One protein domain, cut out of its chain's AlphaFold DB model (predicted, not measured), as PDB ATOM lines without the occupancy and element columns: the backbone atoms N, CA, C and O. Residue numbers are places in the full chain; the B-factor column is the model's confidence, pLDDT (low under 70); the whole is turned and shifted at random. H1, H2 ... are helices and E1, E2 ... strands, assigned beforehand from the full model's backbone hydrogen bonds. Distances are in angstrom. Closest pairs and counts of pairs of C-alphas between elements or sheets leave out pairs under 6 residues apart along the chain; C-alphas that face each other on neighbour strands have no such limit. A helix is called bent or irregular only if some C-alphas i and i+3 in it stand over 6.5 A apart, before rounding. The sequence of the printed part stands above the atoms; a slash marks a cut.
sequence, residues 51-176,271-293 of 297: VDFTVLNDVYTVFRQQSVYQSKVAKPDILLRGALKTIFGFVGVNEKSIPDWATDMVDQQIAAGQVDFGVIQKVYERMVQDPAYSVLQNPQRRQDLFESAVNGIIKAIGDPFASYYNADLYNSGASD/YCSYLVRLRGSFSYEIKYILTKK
ATOM      1  N   VAL A  51      33.254  27.594   8.347       82.62
ATOM      2  CA  VAL A  51      32.944  26.162   8.430       82.62
ATOM      3  C   VAL A  51      33.501  25.567   9.716       82.62
ATOM      4  O   VAL A  51      34.636  25.843  10.092       82.62
ATOM      5  N   ASP A  52      32.708  24.707  10.348       85.38
ATOM      6  CA  ASP A  52      33.093  23.946  11.534       85.38
ATOM      7  C   ASP A  52      32.872  22.453  11.262       85.38
ATOM      8  O   ASP A  52      31.744  21.954  11.281       85.38
ATOM      9  N   PHE A  53      33.956  21.722  10.991       89.00
ATOM     10  CA  PHE A  53      33.887  20.287  10.712       89.00
ATOM     11  C   PHE A  53      33.666  19.442  11.971       89.00
ATOM     12  O   PHE A  53      33.370  18.252  11.848       89.00
ATOM     13  N   THR A  54      33.738  20.009  13.181       87.50
ATOM     14  CA  THR A  54      33.421  19.256  14.409       87.50
ATOM     15  C   THR A  54      31.946  18.853  14.464       87.50
ATOM     16  O   THR A  54      31.610  17.820  15.047       87.50
ATOM     17  N   VAL A  55      31.083  19.575  13.739       82.88
ATOM     18  CA  VAL A  55      29.670  19.238  13.500       82.88
ATOM     19  C   VAL A  55      29.495  17.839  12.891       82.88
ATOM     20  O   VAL A  55      28.451  17.213  13.074       82.88
ATOM     21  N   LEU A  56      30.508  17.273  12.224       86.75
ATOM     22  CA  LEU A  56      30.451  15.896  11.717       86.75
ATOM     23  C   LEU A  56      30.267  14.847  12.834       86.75
ATOM     24  O   LEU A  56      29.712  13.779  12.571       86.75
ATOM     25  N   ASN A  57      30.651  15.148  14.080       88.50
ATOM     26  CA  ASN A  57      30.340  14.295  15.234       88.50
ATOM     27  C   ASN A  57      28.836  14.254  15.528       88.50
ATOM     28  O   ASN A  57      28.285  13.191  15.836       88.50
ATOM     29  N   ASP A  58      28.153  15.389  15.387       82.94
ATOM     30  CA  ASP A  58      26.704  15.450  15.530       82.94
ATOM     31  C   ASP A  58      26.040  14.663  14.391       82.94
ATOM     32  O   ASP A  58      25.185  13.818  14.642       82.94
ATOM     33  N   VAL A  59      26.501  14.847  13.145       80.25
ATOM     34  CA  VAL A  59      26.033  14.079  11.973       80.25
ATOM     35  C   VAL A  59      26.144  12.576  12.219       80.25
ATOM     36  O   VAL A  59      25.177  11.830  12.032       80.25
ATOM     37  N   TYR A  60      27.307  12.125  12.684       85.19
ATOM     38  CA  TYR A  60      27.538  10.727  13.019       85.19
ATOM     39  C   TYR A  60      26.602  10.238  14.131       85.19
ATOM     40  O   TYR A  60      26.006   9.164  14.005       85.19
ATOM     41  N   THR A  61      26.407  11.036  15.183       83.94
ATOM     42  CA  THR A  61      25.491  10.721  16.291       83.94
ATOM     43  C   THR A  61      24.067  10.506  15.792       83.94
ATOM     44  O   THR A  61      23.412   9.529  16.166       83.94
ATOM     45  N   VAL A  62      23.599  11.370  14.897       80.06
ATOM     46  CA  VAL A  62      22.260  11.252  14.325       80.06
ATOM     47  C   VAL A  62      22.142   9.989  13.476       80.06
ATOM     48  O   VAL A  62      21.200   9.219  13.667       80.06
ATOM     49  N   PHE A  63      23.107   9.707  12.597       80.94
ATOM     50  CA  PHE A  63      23.085   8.468  11.816       80.94
ATOM     51  C   PHE A  63      23.125   7.224  12.708       80.94
ATOM     52  O   PHE A  63      22.427   6.252  12.421       80.94
ATOM     53  N   ARG A  64      23.882   7.246  13.810       84.94
ATOM     54  CA  ARG A  64      23.932   6.135  14.773       84.94
ATOM     55  C   ARG A  64      22.577   5.874  15.413       84.94
ATOM     56  O   ARG A  64      22.209   4.718  15.588       84.94
ATOM     57  N   GLN A  65      21.835   6.921  15.746       79.44
ATOM     58  CA  GLN A  65      20.536   6.787  16.404       79.44
ATOM     59  C   GLN A  65      19.416   6.436  15.428       79.44
ATOM     60  O   GLN A  65      18.540   5.642  15.756       79.44
ATOM     61  N   GLN A  66      19.441   7.039  14.244       75.31
ATOM     62  CA  GLN A  66      18.271   7.091  13.382       75.31
ATOM     63  C   GLN A  66      18.424   6.210  12.133       75.31
ATOM     64  O   GLN A  66      17.424   5.771  11.574       75.31
ATOM     65  N   SER A  67      19.636   5.947  11.623       75.00
ATOM     66  CA  SER A  67      19.804   5.225  10.349       75.00
ATOM     67  C   SER A  67      19.285   3.788  10.425       75.00
ATOM     68  O   SER A  67      19.536   3.068  11.389       75.00
ATOM     69  N   VAL A  68      18.636   3.322   9.358       77.00
ATOM     70  CA  VAL A  68      18.282   1.901   9.195       77.00
ATOM     71  C   VAL A  68      19.495   1.044   8.805       77.00
ATOM     72  O   VAL A  68      19.483  -0.172   8.985       77.00
ATOM     73  N   TYR A  69      20.584   1.667   8.338       80.00
ATOM     74  CA  TYR A  69      21.826   1.010   7.916       80.00
ATOM     75  C   TYR A  69      22.818   0.835   9.079       80.00
ATOM     76  O   TYR A  69      24.018   1.082   8.940       80.00
ATOM     77  N   GLN A  70      22.326   0.383  10.236       81.94
ATOM     78  CA  GLN A  70      23.088   0.300  11.492       81.94
ATOM     79  C   GLN A  70      24.426  -0.444  11.365       81.94
ATOM     80  O   GLN A  70      25.423  -0.017  11.942       81.94
ATOM     81  N   SER A  71      24.487  -1.514  10.567       84.88
ATOM     82  CA  SER A  71      25.715  -2.297  10.351       84.88
ATOM     83  C   SER A  71      26.824  -1.524   9.633       84.88
ATOM     84  O   SER A  71      28.001  -1.835   9.816       84.88
ATOM     85  N   LYS A  72      26.464  -0.528   8.820       83.12
ATOM     86  CA  LYS A  72      27.412   0.342   8.121       83.12
ATOM     87  C   LYS A  72      27.778   1.553   8.965       83.12
ATOM     88  O   LYS A  72      28.951   1.888   9.052       83.12
ATOM     89  N   VAL A  73      26.805   2.156   9.651       83.88
ATOM     90  CA  VAL A  73      27.083   3.270  10.571       83.88
ATOM     91  C   VAL A  73      27.943   2.812  11.759       83.88
ATOM     92  O   VAL A  73      28.718   3.588  12.298       83.88
ATOM     93  N   ALA A  74      27.882   1.534  12.145       83.50
ATOM     94  CA  ALA A  74      28.771   0.942  13.150       83.50
ATOM     95  C   ALA A  74      30.249   0.822  12.716       83.50
ATOM     96  O   ALA A  74      31.053   0.320  13.498       83.50
ATOM     97  N   LYS A  75      30.609   1.257  11.500       88.88
ATOM     98  CA  LYS A  75      31.972   1.229  10.950       88.88
ATOM     99  C   LYS A  75      32.489   2.653  10.724       88.88
ATOM    100  O   LYS A  75      32.500   3.143   9.590       88.88
ATOM    101  N   PRO A  76      32.836   3.368  11.803       86.25
ATOM    102  CA  PRO A  76      33.187   4.780  11.723       86.25
ATOM    103  C   PRO A  76      34.493   5.046  10.951       86.25
ATOM    104  O   PRO A  76      34.668   6.129  10.399       86.25
ATOM    105  N   ASP A  77      35.357   4.039  10.815       90.25
ATOM    106  CA  ASP A  77      36.517   4.022   9.922       90.25
ATOM    107  C   ASP A  77      36.126   4.228   8.448       90.25
ATOM    108  O   ASP A  77      36.709   5.064   7.755       90.25
ATOM    109  N   ILE A  78      35.087   3.529   7.975       89.94
ATOM    110  CA  ILE A  78      34.589   3.655   6.597       89.94
ATOM    111  C   ILE A  78      34.004   5.052   6.373       89.94
ATOM    112  O   ILE A  78      34.179   5.634   5.302       89.94
ATOM    113  N   LEU A  79      33.332   5.609   7.382       90.88
ATOM    114  CA  LEU A  79      32.724   6.936   7.308       90.88
ATOM    115  C   LEU A  79      33.774   8.051   7.255       90.88
ATOM    116  O   LEU A  79      33.679   8.927   6.396       90.88
ATOM    117  N   LEU A  80      34.793   7.993   8.120       92.50
ATOM    118  CA  LEU A  80      35.921   8.929   8.106       92.50
ATOM    119  C   LEU A  80      36.669   8.887   6.773       92.50
ATOM    120  O   LEU A  80      36.914   9.930   6.169       92.50
ATOM    121  N   ARG A  81      36.986   7.685   6.276       93.00
ATOM    122  CA  ARG A  81      37.639   7.515   4.968       93.00
ATOM    123  C   ARG A  81      36.752   8.005   3.823       93.00
ATOM    124  O   ARG A  81      37.261   8.578   2.864       93.00
ATOM    125  N   GLY A  82      35.434   7.835   3.935       93.31
ATOM    126  CA  GLY A  82      34.451   8.381   3.001       93.31
ATOM    127  C   GLY A  82      34.478   9.906   2.932       93.31
ATOM    128  O   GLY A  82      34.544  10.455   1.833       93.31
ATOM    129  N   ALA A  83      34.482  10.576   4.089       93.94
ATOM    130  CA  ALA A  83      34.621  12.029   4.185       93.94
ATOM    131  C   ALA A  83      35.965  12.510   3.620       93.94
ATOM    132  O   ALA A  83      36.003  13.418   2.793       93.94
ATOM    133  N   LEU A  84      37.068  11.862   4.012       95.44
ATOM    134  CA  LEU A  84      38.412  12.196   3.537       95.44
ATOM    135  C   LEU A  84      38.498  12.108   2.007       95.44
ATOM    136  O   LEU A  84      38.963  13.033   1.342       95.44
ATOM    137  N   LYS A  85      37.984  11.017   1.434       95.50
ATOM    138  CA  LYS A  85      37.967  10.787  -0.011       95.50
ATOM    139  C   LYS A  85      37.234  11.888  -0.775       95.50
ATOM    140  O   LYS A  85      37.704  12.302  -1.831       95.50
ATOM    141  N   THR A  86      36.082  12.348  -0.291       93.00
ATOM    142  CA  THR A  86      35.310  13.389  -0.987       93.00
ATOM    143  C   THR A  86      35.899  14.783  -0.808       93.00
ATOM    144  O   THR A  86      35.870  15.550  -1.765       93.00
ATOM    145  N   ILE A  87      36.490  15.090   0.352       95.00
ATOM    146  CA  ILE A  87      37.256  16.328   0.590       95.00
ATOM    147  C   ILE A  87      38.397  16.450  -0.423       95.00
ATOM    148  O   ILE A  87      38.505  17.455  -1.123       95.00
ATOM    149  N   PHE A  88      39.227  15.412  -0.544       96.25
ATOM    150  CA  PHE A  88      40.354  15.431  -1.477       96.25
ATOM    151  C   PHE A  88      39.900  15.394  -2.938       96.25
ATOM    152  O   PHE A  88      40.435  16.131  -3.766       96.25
ATOM    153  N   GLY A  89      38.843  14.639  -3.247       93.56
ATOM    154  CA  GLY A  89      38.226  14.667  -4.571       93.56
ATOM    155  C   GLY A  89      37.729  16.061  -4.975       93.56
ATOM    156  O   GLY A  89      37.907  16.456  -6.126       93.56
ATOM    157  N   PHE A  90      37.167  16.836  -4.040       92.12
ATOM    158  CA  PHE A  90      36.696  18.202  -4.297       92.12
ATOM    159  C   PHE A  90      37.829  19.157  -4.703       92.12
ATOM    160  O   PHE A  90      37.642  20.004  -5.578       92.12
ATOM    161  N   VAL A  91      39.017  19.003  -4.111       92.75
ATOM    162  CA  VAL A  91      40.214  19.777  -4.485       92.75
ATOM    163  C   VAL A  91      40.999  19.150  -5.647       92.75
ATOM    164  O   VAL A  91      42.122  19.562  -5.921       92.75
ATOM    165  N   GLY A  92      40.420  18.171  -6.351       91.25
ATOM    166  CA  GLY A  92      41.009  17.563  -7.547       91.25
ATOM    167  C   GLY A  92      42.059  16.482  -7.276       91.25
ATOM    168  O   GLY A  92      42.760  16.066  -8.196       91.25
ATOM    169  N   VAL A  93      42.174  15.997  -6.039       92.50
ATOM    170  CA  VAL A  93      43.118  14.938  -5.664       92.50
ATOM    171  C   VAL A  93      42.455  13.568  -5.818       92.50
ATOM    172  O   VAL A  93      41.387  13.298  -5.267       92.50
ATOM    173  N   ASN A  94      43.096  12.676  -6.578       91.19
ATOM    174  CA  ASN A  94      42.633  11.298  -6.741       91.19
ATOM    175  C   ASN A  94      42.740  10.520  -5.418       91.19
ATOM    176  O   ASN A  94      43.675  10.728  -4.654       91.19
ATOM    177  N   GLU A  95      41.844   9.558  -5.186       90.00
ATOM    178  CA  GLU A  95      41.852   8.689  -3.998       90.00
ATOM    179  C   GLU A  95      43.206   8.013  -3.740       90.00
ATOM    180  O   GLU A  95      43.641   7.928  -2.596       90.00
ATOM    181  N   LYS A  96      43.902   7.568  -4.792       92.06
ATOM    182  CA  LYS A  96      45.229   6.938  -4.673       92.06
ATOM    183  C   LYS A  96      46.363   7.935  -4.416       92.06
ATOM    184  O   LYS A  96      47.497   7.520  -4.223       92.06
ATOM    185  N   SER A  97      46.066   9.226  -4.484       95.38
ATOM    186  CA  SER A  97      47.014  10.332  -4.357       95.38
ATOM    187  C   SER A  97      46.676  11.238  -3.174       95.38
ATOM    188  O   SER A  97      47.223  12.335  -3.079       95.38
ATOM    189  N   ILE A  98      45.768  10.804  -2.291       96.38
ATOM    190  CA  ILE A  98      45.524  11.485  -1.019       96.38
ATOM    191  C   ILE A  98      46.849  11.499  -0.246       96.38
ATOM    192  O   ILE A  98      47.468  10.444  -0.125       96.38
ATOM    193  N   PRO A  99      47.304  12.659   0.261       97.25
ATOM    194  CA  PRO A  99      48.577  12.748   0.958       97.25
ATOM    195  C   PRO A  99      48.637  11.856   2.199       97.25
ATOM    196  O   PRO A  99      47.701  11.863   3.004       97.25
ATOM    197  N   ASP A 100      49.787  11.208   2.403       97.06
ATOM    198  CA  ASP A 100      50.031  10.312   3.542       97.06
ATOM    199  C   ASP A 100      49.725  10.990   4.878       97.06
ATOM    200  O   ASP A 100      49.073  10.422   5.743       97.06
ATOM    201  N   TRP A 101      50.083  12.270   5.020       96.31
ATOM    202  CA  TRP A 101      49.810  13.011   6.248       96.31
ATOM    203  C   TRP A 101      48.318  13.066   6.604       96.31
ATOM    204  O   TRP A 101      47.973  13.122   7.782       96.31
ATOM    205  N   ALA A 102      47.432  13.080   5.607       96.69
ATOM    206  CA  ALA A 102      45.994  13.163   5.820       96.69
ATOM    207  C   ALA A 102      45.414  11.786   6.157       96.69
ATOM    208  O   ALA A 102      44.570  11.674   7.050       96.69
ATOM    209  N   THR A 103      45.890  10.734   5.483       95.62
ATOM    210  CA  THR A 103      45.525   9.352   5.813       95.62
ATOM    211  C   THR A 103      46.047   8.949   7.187       95.62
ATOM    212  O   THR A 103      45.293   8.363   7.956       95.62
ATOM    213  N   ASP A 104      47.265   9.349   7.549       95.62
ATOM    214  CA  ASP A 104      47.890   9.051   8.838       95.62
ATOM    215  C   ASP A 104      47.118   9.675  10.001       95.62
ATOM    216  O   ASP A 104      46.908   9.028  11.023       95.62
ATOM    217  N   MET A 105      46.644  10.918   9.850       94.81
ATOM    218  CA  MET A 105      45.813  11.572  10.868       94.81
ATOM    219  C   MET A 105      44.521  10.788  11.123       94.81
ATOM    220  O   MET A 105      44.146  10.564  12.276       94.81
ATOM    221  N   VAL A 106      43.853  10.345  10.054       93.44
ATOM    222  CA  VAL A 106      42.636   9.528  10.151       93.44
ATOM    223  C   VAL A 106      42.941   8.149  10.740       93.44
ATOM    224  O   VAL A 106      42.200   7.678  11.601       93.44
ATOM    225  N   ASP A 107      44.044   7.522  10.346       92.69
ATOM    226  CA  ASP A 107      44.422   6.186  10.806       92.69
ATOM    227  C   ASP A 107      44.832   6.179  12.280       92.69
ATOM    228  O   ASP A 107      44.434   5.280  13.023       92.69
ATOM    229  N   GLN A 108      45.514   7.227  12.747       91.38
ATOM    230  CA  GLN A 108      45.778   7.451  14.171       91.38
ATOM    231  C   GLN A 108      44.477   7.628  14.962       91.38
ATOM    232  O   GLN A 108      44.334   7.051  16.043       91.38
ATOM    233  N   GLN A 109      43.506   8.372  14.423       90.75
ATOM    234  CA  GLN A 109      42.206   8.550  15.070       90.75
ATOM    235  C   GLN A 109      41.427   7.230  15.168       90.75
ATOM    236  O   GLN A 109      40.809   6.951  16.194       90.75
ATOM    237  N   ILE A 110      41.472   6.401  14.123       88.69
ATOM    238  CA  ILE A 110      40.851   5.070  14.117       88.69
ATOM    239  C   ILE A 110      41.544   4.155  15.137       88.69
ATOM    240  O   ILE A 110      40.870   3.479  15.916       88.69
ATOM    241  N   ALA A 111      42.879   4.162  15.176       88.31
ATOM    242  CA  ALA A 111      43.670   3.356  16.104       88.31
ATOM    243  C   ALA A 111      43.441   3.737  17.579       88.31
ATOM    244  O   ALA A 111      43.518   2.873  18.450       88.31
ATOM    245  N   ALA A 112      43.105   5.000  17.862       85.81
ATOM    246  CA  ALA A 112      42.761   5.469  19.204       85.81
ATOM    247  C   ALA A 112      41.436   4.886  19.749       85.81
ATOM    248  O   ALA A 112      41.122   5.067  20.926       85.81
ATOM    249  N   GLY A 113      40.644   4.187  18.927       73.75
ATOM    250  CA  GLY A 113      39.464   3.419  19.350       73.75
ATOM    251  C   GLY A 113      38.213   4.246  19.673       73.75
ATOM    252  O   GLY A 113      37.117   3.690  19.745       73.75
ATOM    253  N   GLN A 114      38.338   5.567  19.813       71.62
ATOM    254  CA  GLN A 114      37.221   6.509  19.871       71.62
ATOM    255  C   GLN A 114      37.204   7.309  18.572       71.62
ATOM    256  O   GLN A 114      38.081   8.139  18.340       71.62
ATOM    257  N   VAL A 115      36.232   7.047  17.698       73.38
ATOM    258  CA  VAL A 115      36.150   7.806  16.449       73.38
ATOM    259  C   VAL A 115      35.595   9.198  16.712       73.38
ATOM    260  O   VAL A 115      34.424   9.358  17.047       73.38
ATOM    261  N   ASP A 116      36.472  10.177  16.514       88.19
ATOM    262  CA  ASP A 116      36.198  11.605  16.543       88.19
ATOM    263  C   ASP A 116      36.329  12.163  15.122       88.19
ATOM    264  O   ASP A 116      37.410  12.162  14.525       88.19
ATOM    265  N   PHE A 117      35.223  12.653  14.569       89.31
ATOM    266  CA  PHE A 117      35.211  13.304  13.261       89.31
ATOM    267  C   PHE A 117      35.874  14.688  13.277       89.31
ATOM    268  O   PHE A 117      36.165  15.229  12.211       89.31
ATOM    269  N   GLY A 118      36.226  15.220  14.450       89.88
ATOM    270  CA  GLY A 118      37.074  16.397  14.611       89.88
ATOM    271  C   GLY A 118      38.468  16.241  13.992       89.88
ATOM    272  O   GLY A 118      39.115  17.239  13.686       89.88
ATOM    273  N   VAL A 119      38.927  15.019  13.694       94.44
ATOM    274  CA  VAL A 119      40.137  14.825  12.872       94.44
ATOM    275  C   VAL A 119      40.016  15.492  11.495       94.44
ATOM    276  O   VAL A 119      41.003  16.014  10.979       94.44
ATOM    277  N   ILE A 120      38.807  15.559  10.930       95.62
ATOM    278  CA  ILE A 120      38.547  16.224   9.649       95.62
ATOM    279  C   ILE A 120      38.747  17.739   9.759       95.62
ATOM    280  O   ILE A 120      39.280  18.339   8.830       95.62
ATOM    281  N   GLN A 121      38.416  18.348  10.903       95.12
ATOM    282  CA  GLN A 121      38.715  19.759  11.171       95.12
ATOM    283  C   GLN A 121      40.225  20.016  11.091       95.12
ATOM    284  O   GLN A 121      40.651  20.935  10.401       95.12
ATOM    285  N   LYS A 122      41.042  19.150  11.703       95.56
ATOM    286  CA  LYS A 122      42.511  19.268  11.655       95.56
ATOM    287  C   LYS A 122      43.059  19.104  10.232       95.56
ATOM    288  O   LYS A 122      44.002  19.792   9.847       95.56
ATOM    289  N   VAL A 123      42.479  18.189   9.445       97.06
ATOM    290  CA  VAL A 123      42.829  18.026   8.023       97.06
ATOM    291  C   VAL A 123      42.514  19.310   7.258       97.06
ATOM    292  O   VAL A 123      43.385  19.831   6.566       97.06
ATOM    293  N   TYR A 124      41.308  19.853   7.425       96.38
ATOM    294  CA  TYR A 124      40.879  21.103   6.802       96.38
ATOM    295  C   TYR A 124      41.781  22.290   7.181       96.38
ATOM    296  O   TYR A 124      42.237  23.007   6.293       96.38
ATOM    297  N   GLU A 125      42.102  22.467   8.463       95.62
ATOM    298  CA  GLU A 125      42.988  23.539   8.943       95.62
ATOM    299  C   GLU A 125      44.359  23.485   8.270       95.62
ATOM    300  O   GLU A 125      44.873  24.507   7.810       95.62
ATOM    301  N   ARG A 126      44.925  22.281   8.137       96.81
ATOM    302  CA  ARG A 126      46.181  22.082   7.415       96.81
ATOM    303  C   ARG A 126      46.040  22.370   5.922       96.81
ATOM    304  O   ARG A 126      46.929  22.998   5.356       96.81
ATOM    305  N   MET A 127      44.941  21.956   5.286       96.75
ATOM    306  CA  MET A 127      44.696  22.252   3.869       96.75
ATOM    307  C   MET A 127      44.609  23.760   3.607       96.75
ATOM    308  O   MET A 127      45.163  24.233   2.624       96.75
ATOM    309  N   VAL A 128      43.955  24.530   4.482       95.12
ATOM    310  CA  VAL A 128      43.821  25.993   4.330       95.12
ATOM    311  C   VAL A 128      45.175  26.711   4.400       95.12
ATOM    312  O   VAL A 128      45.350  27.754   3.770       95.12
ATOM    313  N   GLN A 129      46.136  26.162   5.147       94.81
ATOM    314  CA  GLN A 129      47.488  26.717   5.272       94.81
ATOM    315  C   GLN A 129      48.435  26.290   4.142       94.81
ATOM    316  O   GLN A 129      49.483  26.908   3.961       94.81
ATOM    317  N   ASP A 130      48.094  25.243   3.391       95.62
ATOM    318  CA  ASP A 130      48.947  24.680   2.349       95.62
ATOM    319  C   ASP A 130      48.678  25.368   0.992       95.62
ATOM    320  O   ASP A 130      47.548  25.334   0.484       95.62
ATOM    321  N   PRO A 131      49.700  25.982   0.357       94.00
ATOM    322  CA  PRO A 131      49.563  26.628  -0.949       94.00
ATOM    323  C   PRO A 131      49.011  25.718  -2.055       94.00
ATOM    324  O   PRO A 131      48.410  26.224  -3.008       94.00
ATOM    325  N   ALA A 132      49.171  24.394  -1.936       93.06
ATOM    326  CA  ALA A 132      48.622  23.423  -2.880       93.06
ATOM    327  C   ALA A 132      47.084  23.458  -2.950       93.06
ATOM    328  O   ALA A 132      46.514  23.120  -3.986       93.06
ATOM    329  N   TYR A 133      46.406  23.922  -1.893       94.62
ATOM    330  CA  TYR A 133      44.945  24.050  -1.836       94.62
ATOM    331  C   TYR A 133      44.497  25.514  -1.771       94.62
ATOM    332  O   TYR A 133      43.508  25.846  -1.117       94.62
ATOM    333  N   SER A 134      45.183  26.401  -2.502       92.50
ATOM    334  CA  SER A 134      44.864  27.837  -2.597       92.50
ATOM    335  C   SER A 134      43.404  28.141  -2.962       92.50
ATOM    336  O   SER A 134      42.874  29.191  -2.603       92.50
ATOM    337  N   VAL A 135      42.705  27.195  -3.594       89.12
ATOM    338  CA  VAL A 135      41.265  27.273  -3.857       89.12
ATOM    339  C   VAL A 135      40.419  27.476  -2.587       89.12
ATOM    340  O   VAL A 135      39.352  28.084  -2.652       89.12
ATOM    341  N   LEU A 136      40.902  27.023  -1.426       92.44
ATOM    342  CA  LEU A 136      40.234  27.159  -0.127       92.44
ATOM    343  C   LEU A 136      40.389  28.554   0.498       92.44
ATOM    344  O   LEU A 136      39.746  28.851   1.508       92.44
ATOM    345  N   GLN A 137      41.173  29.448  -0.112       90.00
ATOM    346  CA  GLN A 137      41.186  30.862   0.275       90.00
ATOM    347  C   GLN A 137      39.834  31.529  -0.014       90.00
ATOM    348  O   GLN A 137      39.430  32.442   0.707       90.00
ATOM    349  N   ASN A 138      39.084  31.021  -1.001       86.56
ATOM    350  CA  ASN A 138      37.715  31.443  -1.270       86.56
ATOM    351  C   ASN A 138      36.747  30.860  -0.211       86.56
ATOM    352  O   ASN A 138      36.584  29.637  -0.153       86.56
ATOM    353  N   PRO A 139      36.049  31.697   0.583       82.75
ATOM    354  CA  PRO A 139      35.086  31.244   1.590       82.75
ATOM    355  C   PRO A 139      33.974  30.325   1.064       82.75
ATOM    356  O   PRO A 139      33.579  29.390   1.758       82.75
ATOM    357  N   GLN A 140      33.497  30.543  -0.165       80.50
ATOM    358  CA  GLN A 140      32.474  29.691  -0.774       80.50
ATOM    359  C   GLN A 140      33.008  28.280  -1.020       80.50
ATOM    360  O   GLN A 140      32.341  27.300  -0.710       80.50
ATOM    361  N   ARG A 141      34.260  28.163  -1.470       86.50
ATOM    362  CA  ARG A 141      34.903  26.861  -1.698       86.50
ATOM    363  C   ARG A 141      35.104  26.091  -0.394       86.50
ATOM    364  O   ARG A 141      35.112  24.866  -0.412       86.50
ATOM    365  N   ARG A 142      35.226  26.788   0.743       88.31
ATOM    366  CA  ARG A 142      35.256  26.154   2.071       88.31
ATOM    367  C   ARG A 142      33.902  25.562   2.449       88.31
ATOM    368  O   ARG A 142      33.868  24.443   2.950       88.31
ATOM    369  N   GLN A 143      32.807  26.266   2.153       82.00
ATOM    370  CA  GLN A 143      31.457  25.717   2.310       82.00
ATOM    371  C   GLN A 143      31.271  24.479   1.434       82.00
ATOM    372  O   GLN A 143      30.933  23.419   1.950       82.00
ATOM    373  N   ASP A 144      31.604  24.563   0.148       83.19
ATOM    374  CA  ASP A 144      31.480  23.430  -0.775       83.19
ATOM    375  C   ASP A 144      32.324  22.210  -0.322       83.19
ATOM    376  O   ASP A 144      31.902  21.055  -0.462       83.19
ATOM    377  N   LEU A 145      33.502  22.449   0.274       90.50
ATOM    378  CA  LEU A 145      34.339  21.410   0.886       90.50
ATOM    379  C   LEU A 145      33.641  20.751   2.089       90.50
ATOM    380  O   LEU A 145      33.661  19.524   2.217       90.50
ATOM    381  N   PHE A 146      33.006  21.545   2.953       88.31
ATOM    382  CA  PHE A 146      32.227  21.046   4.086       88.31
ATOM    383  C   PHE A 146      31.056  20.172   3.627       88.31
ATOM    384  O   PHE A 146      30.911  19.038   4.094       88.31
ATOM    385  N   GLU A 147      30.278  20.635   2.645       83.44
ATOM    386  CA  GLU A 147      29.193  19.838   2.059       83.44
ATOM    387  C   GLU A 147      29.724  18.529   1.461       83.44
ATOM    388  O   GLU A 147      29.114  17.465   1.610       83.44
ATOM    389  N   SER A 148      30.893  18.579   0.817       87.75
ATOM    390  CA  SER A 148      31.556  17.402   0.250       87.75
ATOM    391  C   SER A 148      31.920  16.374   1.323       87.75
ATOM    392  O   SER A 148      31.726  15.176   1.100       87.75
ATOM    393  N   ALA A 149      32.388  16.802   2.497       91.38
ATOM    394  CA  ALA A 149      32.704  15.904   3.609       91.38
ATOM    395  C   ALA A 149      31.460  15.179   4.137       91.38
ATOM    396  O   ALA A 149      31.463  13.952   4.269       91.38
ATOM    397  N   VAL A 150      30.369  15.918   4.360       85.44
ATOM    398  CA  VAL A 150      29.080  15.350   4.785       85.44
ATOM    399  C   VAL A 150      28.568  14.335   3.762       85.44
ATOM    400  O   VAL A 150      28.198  13.213   4.115       85.44
ATOM    401  N   ASN A 151      28.588  14.702   2.478       83.31
ATOM    402  CA  ASN A 151      28.173  13.817   1.393       83.31
ATOM    403  C   ASN A 151      29.055  12.560   1.305       83.31
ATOM    404  O   ASN A 151      28.561  11.487   0.955       83.31
ATOM    405  N   GLY A 152      30.337  12.658   1.666       88.88
ATOM    406  CA  GLY A 152      31.245  11.517   1.784       88.88
ATOM    407  C   GLY A 152      30.808  10.515   2.846       88.88
ATOM    408  O   GLY A 152      30.776   9.314   2.570       88.88
ATOM    409  N   ILE A 153      30.389  10.999   4.019       89.12
ATOM    410  CA  ILE A 153      29.826  10.156   5.086       89.12
ATOM    411  C   ILE A 153      28.548   9.472   4.595       89.12
ATOM    412  O   ILE A 153      28.430   8.251   4.686       89.12
ATOM    413  N   ILE A 154      27.613  10.232   4.021       83.94
ATOM    414  CA  ILE A 154      26.344   9.701   3.500       83.94
ATOM    415  C   ILE A 154      26.594   8.610   2.450       83.94
ATOM    416  O   ILE A 154      26.029   7.514   2.519       83.94
ATOM    417  N   LYS A 155      27.502   8.870   1.506       85.69
ATOM    418  CA  LYS A 155      27.881   7.914   0.461       85.69
ATOM    419  C   LYS A 155      28.539   6.658   1.035       85.69
ATOM    420  O   LYS A 155      28.295   5.569   0.520       85.69
ATOM    421  N   ALA A 156      29.337   6.789   2.092       89.12
ATOM    422  CA  ALA A 156      29.963   5.667   2.787       89.12
ATOM    423  C   ALA A 156      28.943   4.788   3.534       89.12
ATOM    424  O   ALA A 156      29.053   3.559   3.515       89.12
ATOM    425  N   ILE A 157      27.896   5.391   4.110       85.25
ATOM    426  CA  ILE A 157      26.716   4.655   4.599       85.25
ATOM    427  C   ILE A 157      26.021   3.958   3.418       85.25
ATOM    428  O   ILE A 157      25.473   2.864   3.552       85.25
ATOM    429  N   GLY A 158      26.079   4.544   2.223       76.62
ATOM    430  CA  GLY A 158      25.403   4.022   1.040       76.62
ATOM    431  C   GLY A 158      23.893   4.018   1.237       76.62
ATOM    432  O   GLY A 158      23.231   3.070   0.817       76.62
ATOM    433  N   ASP A 159      23.394   5.031   1.945       74.69
ATOM    434  CA  ASP A 159      21.975   5.323   2.064       74.69
ATOM    435  C   ASP A 159      21.565   6.143   0.829       74.69
ATOM    436  O   ASP A 159      21.970   7.301   0.716       74.69
ATOM    437  N   PRO A 160      20.820   5.561  -0.128       65.00
ATOM    438  CA  PRO A 160      20.464   6.236  -1.374       65.00
ATOM    439  C   PRO A 160      19.444   7.368  -1.181       65.00
ATOM    440  O   PRO A 160      19.147   8.077  -2.139       65.00
ATOM    441  N   PHE A 161      18.886   7.517   0.023       61.94
ATOM    442  CA  PHE A 161      17.829   8.483   0.319       61.94
ATOM    443  C   PHE A 161      18.273   9.571   1.298       61.94
ATOM    444  O   PHE A 161      17.625  10.613   1.390       61.94
ATOM    445  N   ALA A 162      19.392   9.374   1.994       66.56
ATOM    446  CA  ALA A 162      19.994  10.418   2.806       66.56
ATOM    447  C   ALA A 162      20.564  11.532   1.913       66.56
ATOM    448  O   ALA A 162      21.196  11.291   0.885       66.56
ATOM    449  N   SER A 163      20.333  12.782   2.299       68.12
ATOM    450  CA  SER A 163      20.863  13.958   1.610       68.12
ATOM    451  C   SER A 163      21.147  15.053   2.622       68.12
ATOM    452  O   SER A 163      20.434  15.196   3.611       68.12
ATOM    453  N   TYR A 164      22.205  15.818   2.381       71.50
ATOM    454  CA  TYR A 164      22.512  16.993   3.180       71.50
ATOM    455  C   TYR A 164      21.775  18.219   2.639       71.50
ATOM    456  O   TYR A 164      21.718  18.431   1.429       71.50
ATOM    457  N   TYR A 165      21.247  19.039   3.546       66.75
ATOM    458  CA  TYR A 165      20.687  20.347   3.237       66.75
ATOM    459  C   TYR A 165      21.443  21.377   4.069       66.75
ATOM    460  O   TYR A 165      21.551  21.234   5.281       66.75
ATOM    461  N   ASN A 166      21.988  22.408   3.435       64.44
ATOM    462  CA  ASN A 166      22.528  23.544   4.173       64.44
ATOM    463  C   ASN A 166      21.384  24.458   4.661       64.44
ATOM    464  O   ASN A 166      20.213  24.263   4.314       64.44
ATOM    465  N   ALA A 167      21.716  25.451   5.491       65.06
ATOM    466  CA  ALA A 167      20.735  26.369   6.077       65.06
ATOM    467  C   ALA A 167      19.878  27.068   5.009       65.06
ATOM    468  O   ALA A 167      18.664  27.202   5.160       65.06
ATOM    469  N   ASP A 168      20.508  27.454   3.906       59.31
ATOM    470  CA  ASP A 168      19.845  28.146   2.817       59.31
ATOM    471  C   ASP A 168      18.845  27.229   2.091       59.31
ATOM    472  O   ASP A 168      17.662  27.561   1.950       59.31
ATOM    473  N   LEU A 169      19.282  26.030   1.687       59.78
ATOM    474  CA  LEU A 169      18.436  25.022   1.046       59.78
ATOM    475  C   LEU A 169      17.251  24.653   1.937       59.78
ATOM    476  O   LEU A 169      16.126  24.557   1.437       59.78
ATOM    477  N   TYR A 170      17.478  24.515   3.241       58.59
ATOM    478  CA  TYR A 170      16.416  24.279   4.207       58.59
ATOM    479  C   TYR A 170      15.378  25.411   4.215       58.59
ATOM    480  O   TYR A 170      14.187  25.160   4.020       58.59
ATOM    481  N   ASN A 171      15.828  26.659   4.360       58.53
ATOM    482  CA  ASN A 171      14.945  27.827   4.426       58.53
ATOM    483  C   ASN A 171      14.166  28.064   3.123       58.53
ATOM    484  O   ASN A 171      13.111  28.691   3.141       58.53
ATOM    485  N   SER A 172      14.649  27.539   1.994       57.44
ATOM    486  CA  SER A 172      13.948  27.637   0.710       57.44
ATOM    487  C   SER A 172      12.819  26.636   0.478       57.44
ATOM    488  O   SER A 172      12.266  26.594  -0.622       57.44
ATOM    489  N   GLY A 173      12.516  25.772   1.450       54.34
ATOM    490  CA  GLY A 173      11.523  24.714   1.265       54.34
ATOM    491  C   GLY A 173      11.998  23.585   0.346       54.34
ATOM    492  O   GLY A 173      11.187  22.795  -0.125       54.34
ATOM    493  N   ALA A 174      13.313  23.446   0.099       53.75
ATOM    494  CA  ALA A 174      13.858  22.250  -0.561       53.75
ATOM    495  C   ALA A 174      13.612  20.956   0.249       53.75
ATOM    496  O   ALA A 174      13.745  19.855  -0.290       53.75
ATOM    497  N   SER A 175      13.253  21.114   1.525       51.06
ATOM    498  CA  SER A 175      12.838  20.072   2.458       51.06
ATOM    499  C   SER A 175      11.340  19.768   2.439       51.06
ATOM    500  O   SER A 175      10.862  19.051   3.316       51.06
ATOM    501  N   ASP A 176      10.568  20.300   1.479       52.59
ATOM    502  CA  ASP A 176       9.140  19.997   1.418       52.59
ATOM    503  C   ASP A 176       8.917  18.510   1.077       52.59
ATOM    504  O   ASP A 176       8.917  18.060  -0.073       52.59
ATOM    505  N   TYR A 271       9.358  10.243  -0.015       42.97
ATOM    506  CA  TYR A 271      10.048   9.763   1.182       42.97
ATOM    507  C   TYR A 271       9.435  10.460   2.403       42.97
ATOM    508  O   TYR A 271       9.113  11.643   2.313       42.97
ATOM    509  N   CYS A 272       9.267   9.774   3.541       40.84
ATOM    510  CA  CYS A 272       9.096  10.502   4.803       40.84
ATOM    511  C   CYS A 272      10.447  11.139   5.165       40.84
ATOM    512  O   CYS A 272      11.497  10.748   4.657       40.84
ATOM    513  N   SER A 273      10.464  12.146   6.023       42.44
ATOM    514  CA  SER A 273      11.717  12.734   6.479       42.44
ATOM    515  C   SER A 273      11.606  13.207   7.912       42.44
ATOM    516  O   SER A 273      10.533  13.587   8.378       42.44
ATOM    517  N   TYR A 274      12.723  13.132   8.628       43.03
ATOM    518  CA  TYR A 274      12.884  13.716   9.946       43.03
ATOM    519  C   TYR A 274      14.027  14.714   9.876       43.03
ATOM    520  O   TYR A 274      15.149  14.403   9.471       43.03
ATOM    521  N   LEU A 275      13.716  15.941  10.269       47.06
ATOM    522  CA  LEU A 275      14.687  17.008  10.302       47.06
ATOM    523  C   LEU A 275      15.426  17.009  11.634       47.06
ATOM    524  O   LEU A 275      14.808  16.993  12.698       47.06
ATOM    525  N   VAL A 276      16.750  17.070  11.565       51.25
ATOM    526  CA  VAL A 276      17.628  17.153  12.722       51.25
ATOM    527  C   VAL A 276      18.430  18.443  12.655       51.25
ATOM    528  O   VAL A 276      19.245  18.671  11.764       51.25
ATOM    529  N   ARG A 277      18.164  19.327  13.613       51.75
ATOM    530  CA  ARG A 277      18.844  20.614  13.730       51.75
ATOM    531  C   ARG A 277      20.176  20.417  14.447       51.75
ATOM    532  O   ARG A 277      20.184  19.879  15.552       51.75
ATOM    533  N   LEU A 278      21.272  20.857  13.836       53.62
ATOM    534  CA  LEU A 278      22.596  20.831  14.458       53.62
ATOM    535  C   LEU A 278      22.925  22.192  15.081       53.62
ATOM    536  O   LEU A 278      22.223  23.189  14.866       53.62
ATOM    537  N   ARG A 279      23.979  22.240  15.902       49.66
ATOM    538  CA  ARG A 279      24.471  23.504  16.470       49.66
ATOM    539  C   ARG A 279      24.984  24.431  15.355       49.66
ATOM    540  O   ARG A 279      25.473  23.971  14.332       49.66
ATOM    541  N   GLY A 280      24.857  25.748  15.553       44.75
ATOM    542  CA  GLY A 280      25.504  26.751  14.688       44.75
ATOM    543  C   GLY A 280      24.737  27.221  13.442       44.75
ATOM    544  O   GLY A 280      25.359  27.739  12.529       44.75
ATOM    545  N   SER A 281      23.402  27.114  13.408       37.25
ATOM    546  CA  SER A 281      22.527  27.528  12.279       37.25
ATOM    547  C   SER A 281      22.400  26.529  11.120       37.25
ATOM    548  O   SER A 281      21.705  26.816  10.149       37.25
ATOM    549  N   PHE A 282      22.964  25.327  11.239       44.34
ATOM    550  CA  PHE A 282      22.861  24.271  10.227       44.34
ATOM    551  C   PHE A 282      21.729  23.282  10.562       44.34
ATOM    552  O   PHE A 282      21.553  22.881  11.712       44.34
ATOM    553  N   SER A 283      20.935  22.883   9.565       42.38
ATOM    554  CA  SER A 283      19.829  21.924   9.727       42.38
ATOM    555  C   SER A 283      19.993  20.789   8.728       42.38
ATOM    556  O   SER A 283      20.066  21.059   7.543       42.38
ATOM    557  N   TYR A 284      20.039  19.540   9.181       42.72
ATOM    558  CA  TYR A 284      20.112  18.364   8.315       42.72
ATOM    559  C   TYR A 284      18.710  17.782   8.187       42.72
ATOM    560  O   TYR A 284      18.034  17.586   9.190       42.72
ATOM    561  N   GLU A 285      18.260  17.459   6.984       39.84
ATOM    562  CA  GLU A 285      17.045  16.668   6.804       39.84
ATOM    563  C   GLU A 285      17.440  15.232   6.467       39.84
ATOM    564  O   GLU A 285      18.001  14.973   5.406       39.84
ATOM    565  N   ILE A 286      17.149  14.281   7.356       41.62
ATOM    566  CA  ILE A 286      17.328  12.864   7.044       41.62
ATOM    567  C   ILE A 286      16.003  12.335   6.516       41.62
ATOM    568  O   ILE A 286      15.008  12.258   7.238       41.62
ATOM    569  N   LYS A 287      15.978  11.968   5.237       36.62
ATOM    570  CA  LYS A 287      14.794  11.392   4.599       36.62
ATOM    571  C   LYS A 287      14.748   9.880   4.858       36.62
ATOM    572  O   LYS A 287      15.672   9.158   4.502       36.62
ATOM    573  N   TYR A 288      13.672   9.404   5.482       35.28
ATOM    574  CA  TYR A 288      13.332   7.997   5.694       35.28
ATOM    575  C   TYR A 288      12.104   7.622   4.866       35.28
ATOM    576  O   TYR A 288      11.025   8.130   5.132       35.28
ATOM    577  N   ILE A 289      12.153   6.633   3.974       32.22
ATOM    578  CA  ILE A 289      10.905   5.901   3.690       32.22
ATOM    579  C   ILE A 289      10.618   5.011   4.896       32.22
ATOM    580  O   ILE A 289      11.286   4.000   5.118       32.22
ATOM    581  N   LEU A 290       9.582   5.358   5.662       27.14
ATOM    582  CA  LEU A 290       8.783   4.320   6.290       27.14
ATOM    583  C   LEU A 290       8.049   3.613   5.161       27.14
ATOM    584  O   LEU A 290       7.175   4.196   4.533       27.14
ATOM    585  N   THR A 291       8.413   2.367   4.894       28.70
ATOM    586  CA  THR A 291       7.420   1.304   4.731       28.70
ATOM    587  C   THR A 291       8.123  -0.041   4.663       28.70
ATOM    588  O   THR A 291       8.550  -0.546   3.629       28.70
ATOM    589  N   LYS A 292       8.110  -0.715   5.811       32.09
ATOM    590  CA  LYS A 292       7.706  -2.114   5.802       32.09
ATOM    591  C   LYS A 292       6.273  -2.107   5.240       32.09
ATOM    592  O   LYS A 292       5.380  -1.707   5.968       32.09
ATOM    593  N   LYS A 293       6.102  -2.501   3.971       29.91
ATOM    594  CA  LYS A 293       4.819  -2.646   3.247       29.91
ATOM    595  C   LYS A 293       3.961  -1.377   3.130       29.91
ATOM    596  O   LYS A 293       3.335  -0.976   4.093       29.91
TER     597      LYS A 293
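What this domain is: This is residues 51 to 176 and 271 to 293 of the 297 residues of the protein "Peptidase, S41 family" of Parcubacteria group bacterium GW2011_GWA2_40_8 (UniProt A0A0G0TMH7). Five helices, H1, H3, H4, H5 and H7, stand in an up-and-down bundle, each running against the one before it, with H3 and H7 closely packed in its middle. A two-stranded hairpin, E1 and E2, lies beside H1 at one end of the long axis, with short H8 near its turn; H6 makes a corner with H5 at the other end. The printed part has 149 residues, with eight named helices followed by two named strands, H1 to H8 and then E1 and E2, an antiparallel sheet in the order E1 - E2. The class is mostly helix, and the whole is compact, with a radius of gyration of the C-alphas of 15.4 A and spans of 50 by 35 by 26 A.

Where its parts are: H1, residues 53 to 66, begins at C-alpha 53 (33.887, 20.287, 10.712) and is 20.6 A long. H2 is residues 70 to 73, H3 residues 76 to 90, 21.2 A, H4 residues 100 to 111, 15.7 A, and H5 residues 118 to 129, 17.4 A. H6, residues 131 to 137, is irregular: C-alphas 132 and 135 are 8.4 A apart. H7, residues 139 to 157, is the longest helix at 28.0 A; H8 is residues 167 to 171. E1, residues 272 to 277, is 16.6 A long, and E2, residues 283 to 288, is 15.9 A long and ends at C-alpha 288 (13.332, 7.997, 5.694).

How they stand to each other: H1 touches H5 with residues 53 to 57 alone, closest at the C-alphas of Thr 54 and Gly 118, 4.6 A, at a shallow tilt of 29 degrees, opposite ways. H3 touches H7, closest at the C-alphas of Ala 83 and Gly 152, 4.2 A, at a steep tilt of 39 degrees, opposite ways. H3 and H4 form a helical hairpin, closest at the C-alphas of Asp 77 and Ile 110, 6.1 A; H4 and H5 form another, closest at those of Ala 102 and Val 123, 6.2 A. H5, the hub, touches four helices, H6 only at the corner, closest at the C-alphas of Val 128 and Leu 136, 5.8 A. H2 touches H1, closest at the C-alphas of Arg 64 and Val 73, 6.0 A. The C-alphas of Ala 167 in H8 and Ser 283 in E2 are 5.8 A apart. H1 and E2 are near each other, and H7 is apart from both strands. E1 and E2 are an antiparallel hairpin at 156 degrees, with N 274 and O 286 within hydrogen-bond range at 2.8 A. In H3, H4, H5, H7 and H8 every O i to N i+4 pair is within range, in H1 8 of 10, in H6 0 of 3, with 3 of 4 O i to N i+3 pairs; H2 is too short for an i+4 pair.

The domain as a whole: The two farthest C-alphas, those of Pro 131 and Lys 293, are 53.6 A apart. Residues 177 to 270 are cut out, with 10.3 A from C-alpha 176 to C-alpha 271. Of the links printed whole, none is long. Mean pLDDT of the printed part is 78.1; residues 160 to 163, 165 to 176 and 271 to 293 are under 70.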